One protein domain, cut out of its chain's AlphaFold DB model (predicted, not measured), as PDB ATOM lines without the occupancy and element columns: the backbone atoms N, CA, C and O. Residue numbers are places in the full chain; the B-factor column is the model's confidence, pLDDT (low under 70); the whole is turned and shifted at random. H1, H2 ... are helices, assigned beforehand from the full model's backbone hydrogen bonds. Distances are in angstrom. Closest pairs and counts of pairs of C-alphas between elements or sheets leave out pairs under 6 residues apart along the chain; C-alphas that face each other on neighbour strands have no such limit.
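AT A GLANCE: This is residues 171 to 254 of the 827 residues of an uncharacterized protein of Candidatus Peribacteria bacterium RIFCSPHIGHO2_01_FULL_51_9 (UniProt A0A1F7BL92). Two pairs of helices make a long, loose rod: the hairpin of H1 and H2 forms one end, and at the other end the short helix H3 crosses the long helix H4. H4 runs back along the rod until its last turn meets the middle stretch of H2, while H3 turns off from the last residues of H2. The printed part has 84 residues with four named helices, H1, H2, H3 and H4 in that order, and no named strand; the class is all helix. The whole is loose, with a radius of gyration of the C-alphas of 15.2 A, and the C-alphas span 50 by 21 by 18 A.

IN THESE COORDINATES: Find C-alpha 171 at (333.461, 352.610, 279.178); from there H1 runs through residues 171 to 182, 17.0 A from first to last C-alpha. Go on to C-alpha 188 at (333.860, 357.518, 255.574), where H2 begins; it holds residues 188 to 210 and is 32.9 A long. After Asn 211 comes H3, residues 212 to 221, 14.8 A long. H4, residues 232 to 252, is 31.1 A long and ends at C-alpha 252, at (342.283, 361.179, 270.768).

HOW THE PARTS SIT: Begin at H2, the hub, which touches the three other helices. H1 and H2 form a helical hairpin: they touch, opposite ways at a shallow tilt of 15 degrees, and their closest C-alphas are those of Gly 173 and Met 197, 6.2 A apart. With residues 196 to 200 alone H2 touches residues 249 to 252 of H4; the closest C-alphas, those of Leu 200 and Ile 252, are 6.6 A apart, and the two helices run opposite ways at a shallow tilt of 22 degrees. H2 and H3 only just touch, and only at the corner by their link, with 3 pairs of C-alphas within 8 A; the closest are those of Lys 208 and Thr 214, 5.5 A apart. Look next at Ala 217 and Ile 238, the closest C-alphas of H3 and H4 at 5.1 A; these helices touch about perpendicular, at 81 degrees, H4 with residues 234 to 242 alone. H1 is apart from H3 and from H4. In H2 every O i to N i+4 pair is within hydrogen-bond range; in H1 it is 7 of 8, in H3 5 of 6 and in H4 16 of 17.

THE WHOLE: Look for the two C-alphas farthest apart at Gly 187 and Gln 230, 50.3 A from each other. The printed part has no cut. The links H1 to H2 and H2 to H3 are tight, and that from H3 to H4, 10 residues, is short. The mean pLDDT of the printed part is 81.3; it is under 70 at residues 180 to 186, residue 189 and residues 228 to 230.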
ATOM      1  N   ALA A 171     334.920 352.526 279.090       83.44
ATOM      2  CA  ALA A 171     333.461 352.610 279.178       83.44
ATOM      3  C   ALA A 171     332.892 353.713 278.266       83.44
ATOM      4  O   ALA A 171     331.888 353.502 277.582       83.44
ATOM      5  N   PHE A 172     333.561 354.869 278.203       83.94
ATOM      6  CA  PHE A 172     333.200 355.961 277.300       83.94
ATOM      7  C   PHE A 172     333.361 355.563 275.821       83.94
ATOM      8  O   PHE A 172     332.458 355.803 275.019       83.94
ATOM      9  N   GLY A 173     334.464 354.898 275.459       80.88
ATOM     10  CA  GLY A 173     334.704 354.403 274.099       80.88
ATOM     11  C   GLY A 173     333.689 353.346 273.643       80.88
ATOM     12  O   GLY A 173     333.211 353.389 272.504       80.88
ATOM     13  N   LEU A 174     333.299 352.431 274.539       81.88
ATOM     14  CA  LEU A 174     332.248 351.444 274.272       81.88
ATOM     15  C   LEU A 174     330.906 352.137 274.003       81.88
ATOM     16  O   LEU A 174     330.269 351.884 272.979       81.88
ATOM     17  N   TRP A 175     330.519 353.065 274.883       86.19
ATOM     18  CA  TRP A 175     329.289 353.834 274.724       86.19
ATOM     19  C   TRP A 175     329.270 354.616 273.402       86.19
ATOM     20  O   TRP A 175     328.267 354.590 272.682       86.19
ATOM     21  N   LEU A 176     330.380 355.268 273.040       78.31
ATOM     22  CA  LEU A 176     330.476 356.029 271.797       78.31
ATOM     23  C   LEU A 176     330.326 355.110 270.573       78.31
ATOM     24  O   LEU A 176     329.593 355.436 269.640       78.31
ATOM     25  N   THR A 177     330.954 353.932 270.600       77.62
ATOM     26  CA  THR A 177     330.863 352.931 269.524       77.62
ATOM     27  C   THR A 177     329.427 352.453 269.310       77.62
ATOM     28  O   THR A 177     328.957 352.389 268.171       77.62
ATOM     29  N   GLU A 178     328.704 352.153 270.392       78.44
ATOM     30  CA  GLU A 178     327.306 351.718 270.321       78.44
ATOM     31  C   GLU A 178     326.367 352.816 269.812       78.44
ATOM     32  O   GLU A 178     325.392 352.520 269.117       78.44
ATOM     33  N   ASN A 179     326.643 354.081 270.138       74.19
ATOM     34  CA  ASN A 179     325.783 355.197 269.748       74.19
ATOM     35  C   ASN A 179     326.074 355.703 268.335       74.19
ATOM     36  O   ASN A 179     325.126 355.967 267.602       74.19
ATOM     37  N   ILE A 180     327.333 355.722 267.892       66.50
ATOM     38  CA  ILE A 180     327.695 356.074 266.507       66.50
ATOM     39  C   ILE A 180     327.074 355.098 265.499       66.50
ATOM     40  O   ILE A 180     326.657 355.494 264.413       66.50
ATOM     41  N   GLN A 181     326.942 353.818 265.855       66.38
ATOM     42  CA  GLN A 181     326.231 352.852 265.011       66.38
ATOM     43  C   GLN A 181     324.721 353.136 264.928       66.38
ATOM     44  O   GLN A 181     324.092 352.823 263.918       66.38
ATOM     45  N   LYS A 182     324.138 353.744 265.969       67.94
ATOM     46  CA  LYS A 182     322.701 354.045 266.071       67.94
ATOM     47  C   LYS A 182     322.320 355.427 265.526       67.94
ATOM     48  O   LYS A 182     321.137 355.646 265.276       67.94
ATOM     49  N   THR A 183     323.270 356.348 265.346       58.06
ATOM     50  CA  THR A 183     323.033 357.712 264.831       58.06
ATOM     51  C   THR A 183     322.903 357.774 263.308       58.06
ATOM     52  O   THR A 183     322.586 358.828 262.770       58.06
ATOM     53  N   GLY A 184     323.112 356.658 262.598       57.03
ATOM     54  CA  GLY A 184     322.998 356.612 261.138       57.03
ATOM     55  C   GLY A 184     324.195 357.216 260.398       57.03
ATOM     56  O   GLY A 184     324.118 357.390 259.186       57.03
ATOM     57  N   ILE A 185     325.300 357.498 261.100       62.22
ATOM     58  CA  ILE A 185     326.577 357.880 260.487       62.22
ATOM     59  C   ILE A 185     327.071 356.694 259.642       62.22
ATOM     60  O   ILE A 185     327.351 355.613 260.165       62.22
ATOM     61  N   GLN A 186     327.153 356.887 258.324       67.31
ATOM     62  CA  GLN A 186     327.555 355.871 257.346       67.31
ATOM     63  C   GLN A 186     328.796 356.316 256.560       67.31
ATOM     64  O   GLN A 186     329.166 357.486 256.550       67.31
ATOM     65  N   GLY A 187     329.451 355.371 255.886       77.25
ATOM     66  CA  GLY A 187     330.548 355.675 254.965       77.25
ATOM     67  C   GLY A 187     331.848 356.090 255.661       77.25
ATOM     68  O   GLY A 187     332.273 355.465 256.636       77.25
ATOM     69  N   GLU A 188     332.518 357.114 255.128       70.25
ATOM     70  CA  GLU A 188     333.860 357.518 255.574       70.25
ATOM     71  C   GLU A 188     333.890 358.063 257.004       70.25
ATOM     72  O   GLU A 188     334.848 357.821 257.737       70.25
ATOM     73  N   GLU A 189     332.820 358.719 257.448       69.75
ATOM     74  CA  GLU A 189     332.728 359.236 258.812       69.75
ATOM     75  C   GLU A 189     332.622 358.094 259.836       69.75
ATOM     76  O   GLU A 189     333.299 358.101 260.865       69.75
ATOM     77  N   GLN A 190     331.874 357.034 259.511       78.06
ATOM     78  CA  GLN A 190     331.823 355.823 260.335       78.06
ATOM     79  C   GLN A 190     333.200 355.149 260.422       78.06
ATOM     80  O   GLN A 190     333.584 354.636 261.476       78.06
ATOM     81  N   LYS A 191     333.951 355.144 259.314       80.81
ATOM     82  CA  LYS A 191     335.316 354.613 259.266       80.81
ATOM     83  C   LYS A 191     336.258 355.439 260.148       80.81
ATOM     84  O   LYS A 191     336.960 354.855 260.969       80.81
ATOM     85  N   ARG A 192     336.203 356.771 260.055       80.88
ATOM     86  CA  ARG A 192     336.989 357.688 260.897       80.88
ATOM     87  C   ARG A 192     336.723 357.459 262.384       80.88
ATOM     88  O   ARG A 192     337.661 357.334 263.164       80.88
ATOM     89  N   TRP A 193     335.459 357.340 262.783       79.38
ATOM     90  CA  TRP A 193     335.116 357.074 264.180       79.38
ATOM     91  C   TRP A 193     335.587 355.700 264.663       79.38
ATOM     92  O   TRP A 193     336.087 355.595 265.781       79.38
ATOM     93  N   LYS A 194     335.514 354.661 263.821       82.69
ATOM     94  CA  LYS A 194     336.106 353.349 264.137       82.69
ATOM     95  C   LYS A 194     337.618 353.442 264.355       82.69
ATOM     96  O   LYS A 194     338.128 352.824 265.283       82.69
ATOM     97  N   GLU A 195     338.324 354.229 263.547       85.06
ATOM     98  CA  GLU A 195     339.766 354.456 263.707       85.06
ATOM     99  C   GLU A 195     340.094 355.210 265.006       85.06
ATOM    100  O   GLU A 195     341.046 354.846 265.698       85.06
ATOM    101  N   ILE A 196     339.290 356.210 265.385       82.31
ATOM    102  CA  ILE A 196     339.432 356.929 266.666       82.31
ATOM    103  C   ILE A 196     339.220 355.972 267.849       82.31
ATOM    104  O   ILE A 196     340.012 355.976 268.791       82.31
ATOM    105  N   MET A 197     338.196 355.113 267.789       85.00
ATOM    106  CA  MET A 197     337.927 354.118 268.836       85.00
ATOM    107  C   MET A 197     339.034 353.066 268.933       85.00
ATOM    108  O   MET A 197     339.430 352.700 270.038       85.00
ATOM    109  N   GLN A 198     339.589 352.632 267.799       87.12
ATOM    110  CA  GLN A 198     340.725 351.712 267.788       87.12
ATOM    111  C   GLN A 198     341.960 352.336 268.450       87.12
ATOM    112  O   GLN A 198     342.602 351.696 269.279       87.12
ATOM    113  N   ARG A 199     342.259 353.608 268.149       86.56
ATOM    114  CA  ARG A 199     343.371 354.338 268.783       86.56
ATOM    115  C   ARG A 199     343.183 354.486 270.291       86.56
ATOM    116  O   ARG A 199     344.159 354.379 271.030       86.56
ATOM    117  N   LEU A 200     341.951 354.723 270.741       85.94
ATOM    118  CA  LEU A 200     341.628 354.809 272.164       85.94
ATOM    119  C   LEU A 200     341.871 353.470 272.878       85.94
ATOM    120  O   LEU A 200     342.507 353.446 273.932       85.94
ATOM    121  N   ASP A 201     341.419 352.357 272.294       86.56
ATOM    122  CA  ASP A 201     341.653 351.015 272.846       86.56
ATOM    123  C   ASP A 201     343.153 350.671 272.881       86.56
ATOM    124  O   ASP A 201     343.671 350.225 273.908       86.56
ATOM    125  N   ASP A 202     343.888 350.966 271.805       89.31
ATOM    126  CA  ASP A 202     345.335 350.740 271.735       89.31
ATOM    127  C   ASP A 202     346.093 351.549 272.800       89.31
ATOM    128  O   ASP A 202     346.961 351.001 273.489       89.31
ATOM    129  N   MET A 203     345.730 352.822 272.994       92.31
ATOM    130  CA  MET A 203     346.290 353.676 274.048       92.31
ATOM    131  C   MET A 203     346.034 353.074 275.438       92.31
ATOM    132  O   MET A 203     346.971 352.931 276.230       92.31
ATOM    133  N   LEU A 204     344.798 352.655 275.739       87.00
ATOM    134  CA  LEU A 204     344.462 352.063 277.040       87.00
ATOM    135  C   LEU A 204     345.195 350.741 277.281       87.00
ATOM    136  O   LEU A 204     345.665 350.499 278.395       87.00
ATOM    137  N   ARG A 205     345.342 349.896 276.256       88.50
ATOM    138  CA  ARG A 205     346.115 348.645 276.346       88.50
ATOM    139  C   ARG A 205     347.592 348.912 276.619       88.50
ATOM    140  O   ARG A 205     348.176 348.248 277.477       88.50
ATOM    141  N   GLN A 206     348.189 349.882 275.927       89.00
ATOM    142  CA  GLN A 206     349.585 350.268 276.146       89.00
ATOM    143  C   GLN A 206     349.797 350.832 277.555       89.00
ATOM    144  O   GLN A 206     350.715 350.400 278.251       89.00
ATOM    145  N   ARG A 207     348.911 351.723 278.017       85.19
ATOM    146  CA  ARG A 207     348.952 352.279 279.377       85.19
ATOM    147  C   ARG A 207     348.804 351.199 280.449       85.19
ATOM    148  O   ARG A 207     349.667 351.107 281.314       85.19
ATOM    149  N   LYS A 208     347.808 350.306 280.337       89.00
ATOM    150  CA  LYS A 208     347.617 349.158 281.255       89.00
ATOM    151  C   LYS A 208     348.854 348.251 281.327       89.00
ATOM    152  O   LYS A 208     349.146 347.709 282.389       89.00
ATOM    153  N   LYS A 209     349.567 348.067 280.209       89.88
ATOM    154  CA  LYS A 209     350.795 347.257 280.142       89.88
ATOM    155  C   LYS A 209     351.992 347.950 280.798       89.88
ATOM    156  O   LYS A 209     352.798 347.280 281.436       89.88
ATOM    157  N   ASN A 210     352.111 349.264 280.620       88.69
ATOM    158  CA  ASN A 210     353.285 350.031 281.033       88.69
ATOM    159  C   ASN A 210     353.168 350.605 282.452       88.69
ATOM    160  O   ASN A 210     354.192 350.877 283.073       88.69
ATOM    161  N   ASN A 211     351.949 350.789 282.967       89.25
ATOM    162  CA  ASN A 211     351.697 351.362 284.282       89.25
ATOM    163  C   ASN A 211     350.617 350.557 285.041       89.25
ATOM    164  O   ASN A 211     349.431 350.644 284.706       89.25
ATOM    165  N   PRO A 212     350.975 349.793 286.093       86.25
ATOM    166  CA  PRO A 212     349.997 349.040 286.880       86.25
ATOM    167  C   PRO A 212     348.985 349.948 287.603       86.25
ATOM    168  O   PRO A 212     347.860 349.511 287.849       86.25
ATOM    169  N   ILE A 213     349.332 351.215 287.873       88.94
ATOM    170  CA  ILE A 213     348.425 352.210 288.471       88.94
ATOM    171  C   ILE A 213     347.257 352.531 287.537       88.94
ATOM    172  O   ILE A 213     346.140 352.711 288.018       88.94
ATOM    173  N   THR A 214     347.455 352.510 286.214       87.56
ATOM    174  CA  THR A 214     346.376 352.717 285.234       87.56
ATOM    175  C   THR A 214     345.241 351.713 285.432       87.56
ATOM    176  O   THR A 214     344.071 352.081 285.365       87.56
ATOM    177  N   LYS A 215     345.560 350.439 285.706       88.00
ATOM    178  CA  LYS A 215     344.534 349.416 285.947       88.00
ATOM    179  C   LYS A 215     343.710 349.750 287.191       88.00
ATOM    180  O   LYS A 215     342.489 349.716 287.133       88.00
ATOM    181  N   LEU A 216     344.377 350.142 288.274       86.25
ATOM    182  CA  LEU A 216     343.730 350.504 289.538       86.25
ATOM    183  C   LEU A 216     342.899 351.791 289.421       86.25
ATOM    184  O   LEU A 216     341.831 351.901 290.019       86.25
ATOM    185  N   ALA A 217     343.369 352.754 288.627       85.25
ATOM    186  CA  ALA A 217     342.633 353.967 288.300       85.25
ATOM    187  C   ALA A 217     341.347 353.660 287.522       85.25
ATOM    188  O   ALA A 217     340.295 354.214 287.840       85.25
ATOM    189  N   LEU A 218     341.404 352.738 286.559       84.62
ATOM    190  CA  LEU A 218     340.224 352.284 285.826       84.62
ATOM    191  C   LEU A 218     339.267 351.494 286.722       84.62
ATOM    192  O   LEU A 218     338.080 351.801 286.728       84.62
ATOM    193  N   ASP A 219     339.770 350.563 287.537       84.25
ATOM    194  CA  ASP A 219     338.959 349.803 288.499       84.25
ATOM    195  C   ASP A 219     338.192 350.756 289.440       84.25
ATOM    196  O   ASP A 219     336.986 350.601 289.647       84.25
ATOM    197  N   LYS A 220     338.850 351.821 289.922       84.44
ATOM    198  CA  LYS A 220     338.204 352.879 290.713       84.44
ATOM    199  C   LYS A 220     337.100 353.613 289.941       84.44
ATOM    200  O   LYS A 220     336.051 353.890 290.517       84.44
ATOM    201  N   LEU A 221     337.308 353.926 288.659       83.19
ATOM    202  CA  LEU A 221     336.292 354.556 287.799       83.19
ATOM    203  C   LEU A 221     335.106 353.627 287.493       83.19
ATOM    204  O   LEU A 221     334.007 354.110 287.236       83.19
ATOM    205  N   TYR A 222     335.296 352.309 287.584       83.06
ATOM    206  CA  TYR A 222     334.219 351.315 287.548       83.06
ATOM    207  C   TYR A 222     333.474 351.162 288.884       83.06
ATOM    208  O   TYR A 222     332.567 350.338 288.990       83.06
ATOM    209  N   GLY A 223     333.834 351.942 289.910       80.94
ATOM    210  CA  GLY A 223     333.243 351.844 291.244       80.94
ATOM    211  C   GLY A 223     333.734 350.637 292.047       80.94
ATOM    212  O   GLY A 223     333.124 350.296 293.060       80.94
ATOM    213  N   ILE A 224     334.821 349.986 291.620       84.69
ATOM    214  CA  ILE A 224     335.464 348.929 292.400       84.69
ATOM    215  C   ILE A 224     336.173 349.589 293.582       84.69
ATOM    216  O   ILE A 224     336.935 350.547 293.419       84.69
ATOM    217  N   ASP A 225     335.916 349.081 294.787       78.75
ATOM    218  CA  ASP A 225     336.516 349.625 295.994       78.75
ATOM    219  C   ASP A 225     338.029 349.351 296.033       78.75
ATOM    220  O   ASP A 225     338.494 348.264 296.374       78.75
ATOM    221  N   VAL A 226     338.814 350.372 295.687       79.19
ATOM    222  CA  VAL A 226     340.281 350.355 295.772       79.19
ATOM    223  C   VAL A 226     340.799 350.805 297.145       79.19
ATOM    224  O   VAL A 226     342.011 350.914 297.350       79.19
ATOM    225  N   SER A 227     339.916 351.077 298.114       71.62
ATOM    226  CA  SER A 227     340.305 351.564 299.445       71.62
ATOM    227  C   SER A 227     341.071 350.521 300.266       71.62
ATOM    228  O   SER A 227     341.889 350.900 301.107       71.62
ATOM    229  N   ALA A 228     340.918 349.228 299.964       65.50
ATOM    230  CA  ALA A 228     341.678 348.145 300.589       65.50
ATOM    231  C   ALA A 228     343.184 348.142 300.231       65.50
ATOM    232  O   ALA A 228     343.959 347.405 300.839       65.50
ATOM    233  N   MET A 229     343.630 348.973 299.279       65.31
ATOM    234  CA  MET A 229     345.047 349.117 298.926       65.31
ATOM    235  C   MET A 229     345.752 349.981 299.982       65.31
ATOM    236  O   MET A 229     345.481 351.175 300.122       65.31
ATOM    237  N   GLN A 230     346.613 349.340 300.778       54.66
ATOM    238  CA  GLN A 230     347.055 349.831 302.090       54.66
ATOM    239  C   GLN A 230     348.082 350.981 302.073       54.66
ATOM    240  O   GLN A 230     348.329 351.556 303.130       54.66
ATOM    241  N   ASN A 231     348.666 351.367 300.930       79.38
ATOM    242  CA  ASN A 231     349.665 352.445 300.892       79.38
ATOM    243  C   ASN A 231     349.060 353.782 300.393       79.38
ATOM    244  O   ASN A 231     348.574 353.834 299.260       79.38
ATOM    245  N   PRO A 232     349.114 354.875 301.188       80.81
ATOM    246  CA  PRO A 232     348.715 356.223 300.773       80.81
ATOM    247  C   PRO A 232     349.317 356.689 299.436       80.81
ATOM    248  O   PRO A 232     348.600 357.317 298.659       80.81
ATOM    249  N   SER A 233     350.565 356.307 299.126       83.06
ATOM    250  CA  SER A 233     351.242 356.658 297.860       83.06
ATOM    251  C   SER A 233     350.440 356.202 296.641       83.06
ATOM    252  O   SER A 233     350.144 356.990 295.751       83.06
ATOM    253  N   THR A 234     349.967 354.952 296.650       83.44
ATOM    254  CA  THR A 234     349.179 354.376 295.551       83.44
ATOM    255  C   THR A 234     347.837 355.092 295.377       83.44
ATOM    256  O   THR A 234     347.357 355.248 294.258       83.44
ATOM    257  N   ARG A 235     347.217 355.570 296.465       81.56
ATOM    258  CA  ARG A 235     345.957 356.328 296.378       81.56
ATOM    259  C   ARG A 235     346.159 357.689 295.723       81.56
ATOM    260  O   ARG A 235     345.280 358.121 294.977       81.56
ATOM    261  N   ASP A 236     347.272 358.354 296.007       84.69
ATOM    262  CA  ASP A 236     347.592 359.651 295.414       84.69
ATOM    263  C   ASP A 236     348.047 359.507 293.956       84.69
ATOM    264  O   ASP A 236     347.589 360.273 293.110       84.69
ATOM    265  N   GLU A 237     348.799 358.455 293.626       86.75
ATOM    266  CA  GLU A 237     349.116 358.082 292.240       86.75
ATOM    267  C   GLU A 237     347.841 357.800 291.426       86.75
ATOM    268  O   GLU A 237     347.687 358.322 290.327       86.75
ATOM    269  N   ILE A 238     346.860 357.074 291.984       85.62
ATOM    270  CA  ILE A 238     345.554 356.862 291.330       85.62
ATOM    271  C   ILE A 238     344.808 358.189 291.109       85.62
ATOM    272  O   ILE A 238     344.190 358.382 290.061       85.62
ATOM    273  N   LYS A 239     344.835 359.116 292.079       85.50
ATOM    274  CA  LYS A 239     344.189 360.436 291.927       85.50
ATOM    275  C   LYS A 239     344.838 361.277 290.828       85.50
ATOM    276  O   LYS A 239     344.131 362.077 290.226       85.50
ATOM    277  N   GLN A 240     346.138 361.120 290.590       89.12
ATOM    278  CA  GLN A 240     346.871 361.830 289.536       89.12
ATOM    279  C   GLN A 240     346.720 361.155 288.164       89.12
ATOM    280  O   GLN A 240     346.621 361.841 287.149       89.12
ATOM    281  N   GLU A 241     346.638 359.823 288.134       88.69
ATOM    282  CA  GLU A 241     346.505 359.047 286.897       88.69
ATOM    283  C   GLU A 241     345.134 359.250 286.230       88.69
ATOM    284  O   GLU A 241     345.052 359.294 285.005       88.69
ATOM    285  N   ILE A 242     344.051 359.425 287.002       86.56
ATOM    286  CA  ILE A 242     342.699 359.638 286.448       86.56
ATOM    287  C   ILE A 242     342.634 360.894 285.545       86.56
ATOM    288  O   ILE A 242     342.249 360.749 284.383       86.56
ATOM    289  N   PRO A 243     343.039 362.101 285.997       85.06
ATOM    290  CA  PRO A 243     343.130 363.280 285.134       85.06
ATOM    291  C   PRO A 243     344.017 363.076 283.903       85.06
ATOM    292  O   PRO A 243     343.634 363.497 282.814       85.06
ATOM    293  N   ALA A 244     345.158 362.392 284.047       86.75
ATOM    294  CA  ALA A 244     346.071 362.133 282.933       86.75
ATOM    295  C   ALA A 244     345.432 361.246 281.849       86.75
ATOM    296  O   ALA A 244     345.556 361.538 280.659       86.75
ATOM    297  N   LEU A 245     344.695 360.200 282.244       85.62
ATOM    298  CA  LEU A 245     343.955 359.340 281.312       85.62
ATOM    299  C   LEU A 245     342.830 360.093 280.595       85.62
ATOM    300  O   LEU A 245     342.584 359.859 279.409       85.62
ATOM    301  N   ILE A 246     342.147 360.999 281.298       84.12
ATOM    302  CA  ILE A 246     341.091 361.838 280.717       84.12
ATOM    303  C   ILE A 246     341.688 362.808 279.700       84.12
ATOM    304  O   ILE A 246     341.176 362.898 278.586       84.12
ATOM    305  N   GLU A 247     342.775 363.496 280.050       85.50
ATOM    306  CA  GLU A 247     343.454 364.440 279.158       85.50
ATOM    307  C   GLU A 247     343.968 363.741 277.891       85.50
ATOM    308  O   GLU A 247     343.772 364.230 276.780       85.50
ATOM    309  N   GLU A 248     344.572 362.560 278.029       87.00
ATOM    310  CA  GLU A 248     345.067 361.795 276.882       87.00
ATOM    311  C   GLU A 248     343.922 361.318 275.977       87.00
ATOM    312  O   GLU A 248     343.992 361.446 274.753       87.00
ATOM    313  N   THR A 249     342.809 360.877 276.568       83.69
ATOM    314  CA  THR A 249     341.596 360.518 275.818       83.69
ATOM    315  C   THR A 249     340.989 361.727 275.100       83.69
ATOM    316  O   THR A 249     340.532 361.593 273.965       83.69
ATOM    317  N   GLN A 250     341.021 362.917 275.710       83.12
ATOM    318  CA  GLN A 250     340.579 364.171 275.083       83.12
ATOM    319  C   GLN A 250     341.421 364.574 273.870       83.12
ATOM    320  O   GLN A 250     340.910 365.256 272.988       83.12
ATOM    321  N   ARG A 251     342.678 364.126 273.782       85.12
ATOM    322  CA  ARG A 251     343.521 364.339 272.594       85.12
ATOM    323  C   ARG A 251     343.184 363.380 271.451       85.12
ATOM    324  O   ARG A 251     343.435 363.707 270.294       85.12
ATOM    325  N   ILE A 252     342.654 362.197 271.764       85.50
ATOM    326  CA  ILE A 252     342.283 361.179 270.768       85.50
ATOM    327  C   ILE A 252     340.870 361.429 270.238       85.50
ATOM    328  O   ILE A 252     340.639 361.334 269.032       85.50
ATOM    329  N   VAL A 253     339.926 361.733 271.129       82.94
ATOM    330  CA  VAL A 253     338.522 361.957 270.780       82.94
ATOM    331  C   VAL A 253     338.308 363.443 270.481       82.94
ATOM    332  O   VAL A 253     338.480 364.261 271.384       82.94
ATOM    333  N   PRO A 254     337.884 363.824 269.260       80.50
ATOM    334  CA  PRO A 254     337.646 365.219 268.905       80.50
ATOM    335  C   PRO A 254     336.331 365.708 269.533       80.50
ATOM    336  O   PRO A 254     335.287 365.772 268.885       80.50
TER     337      PRO A 254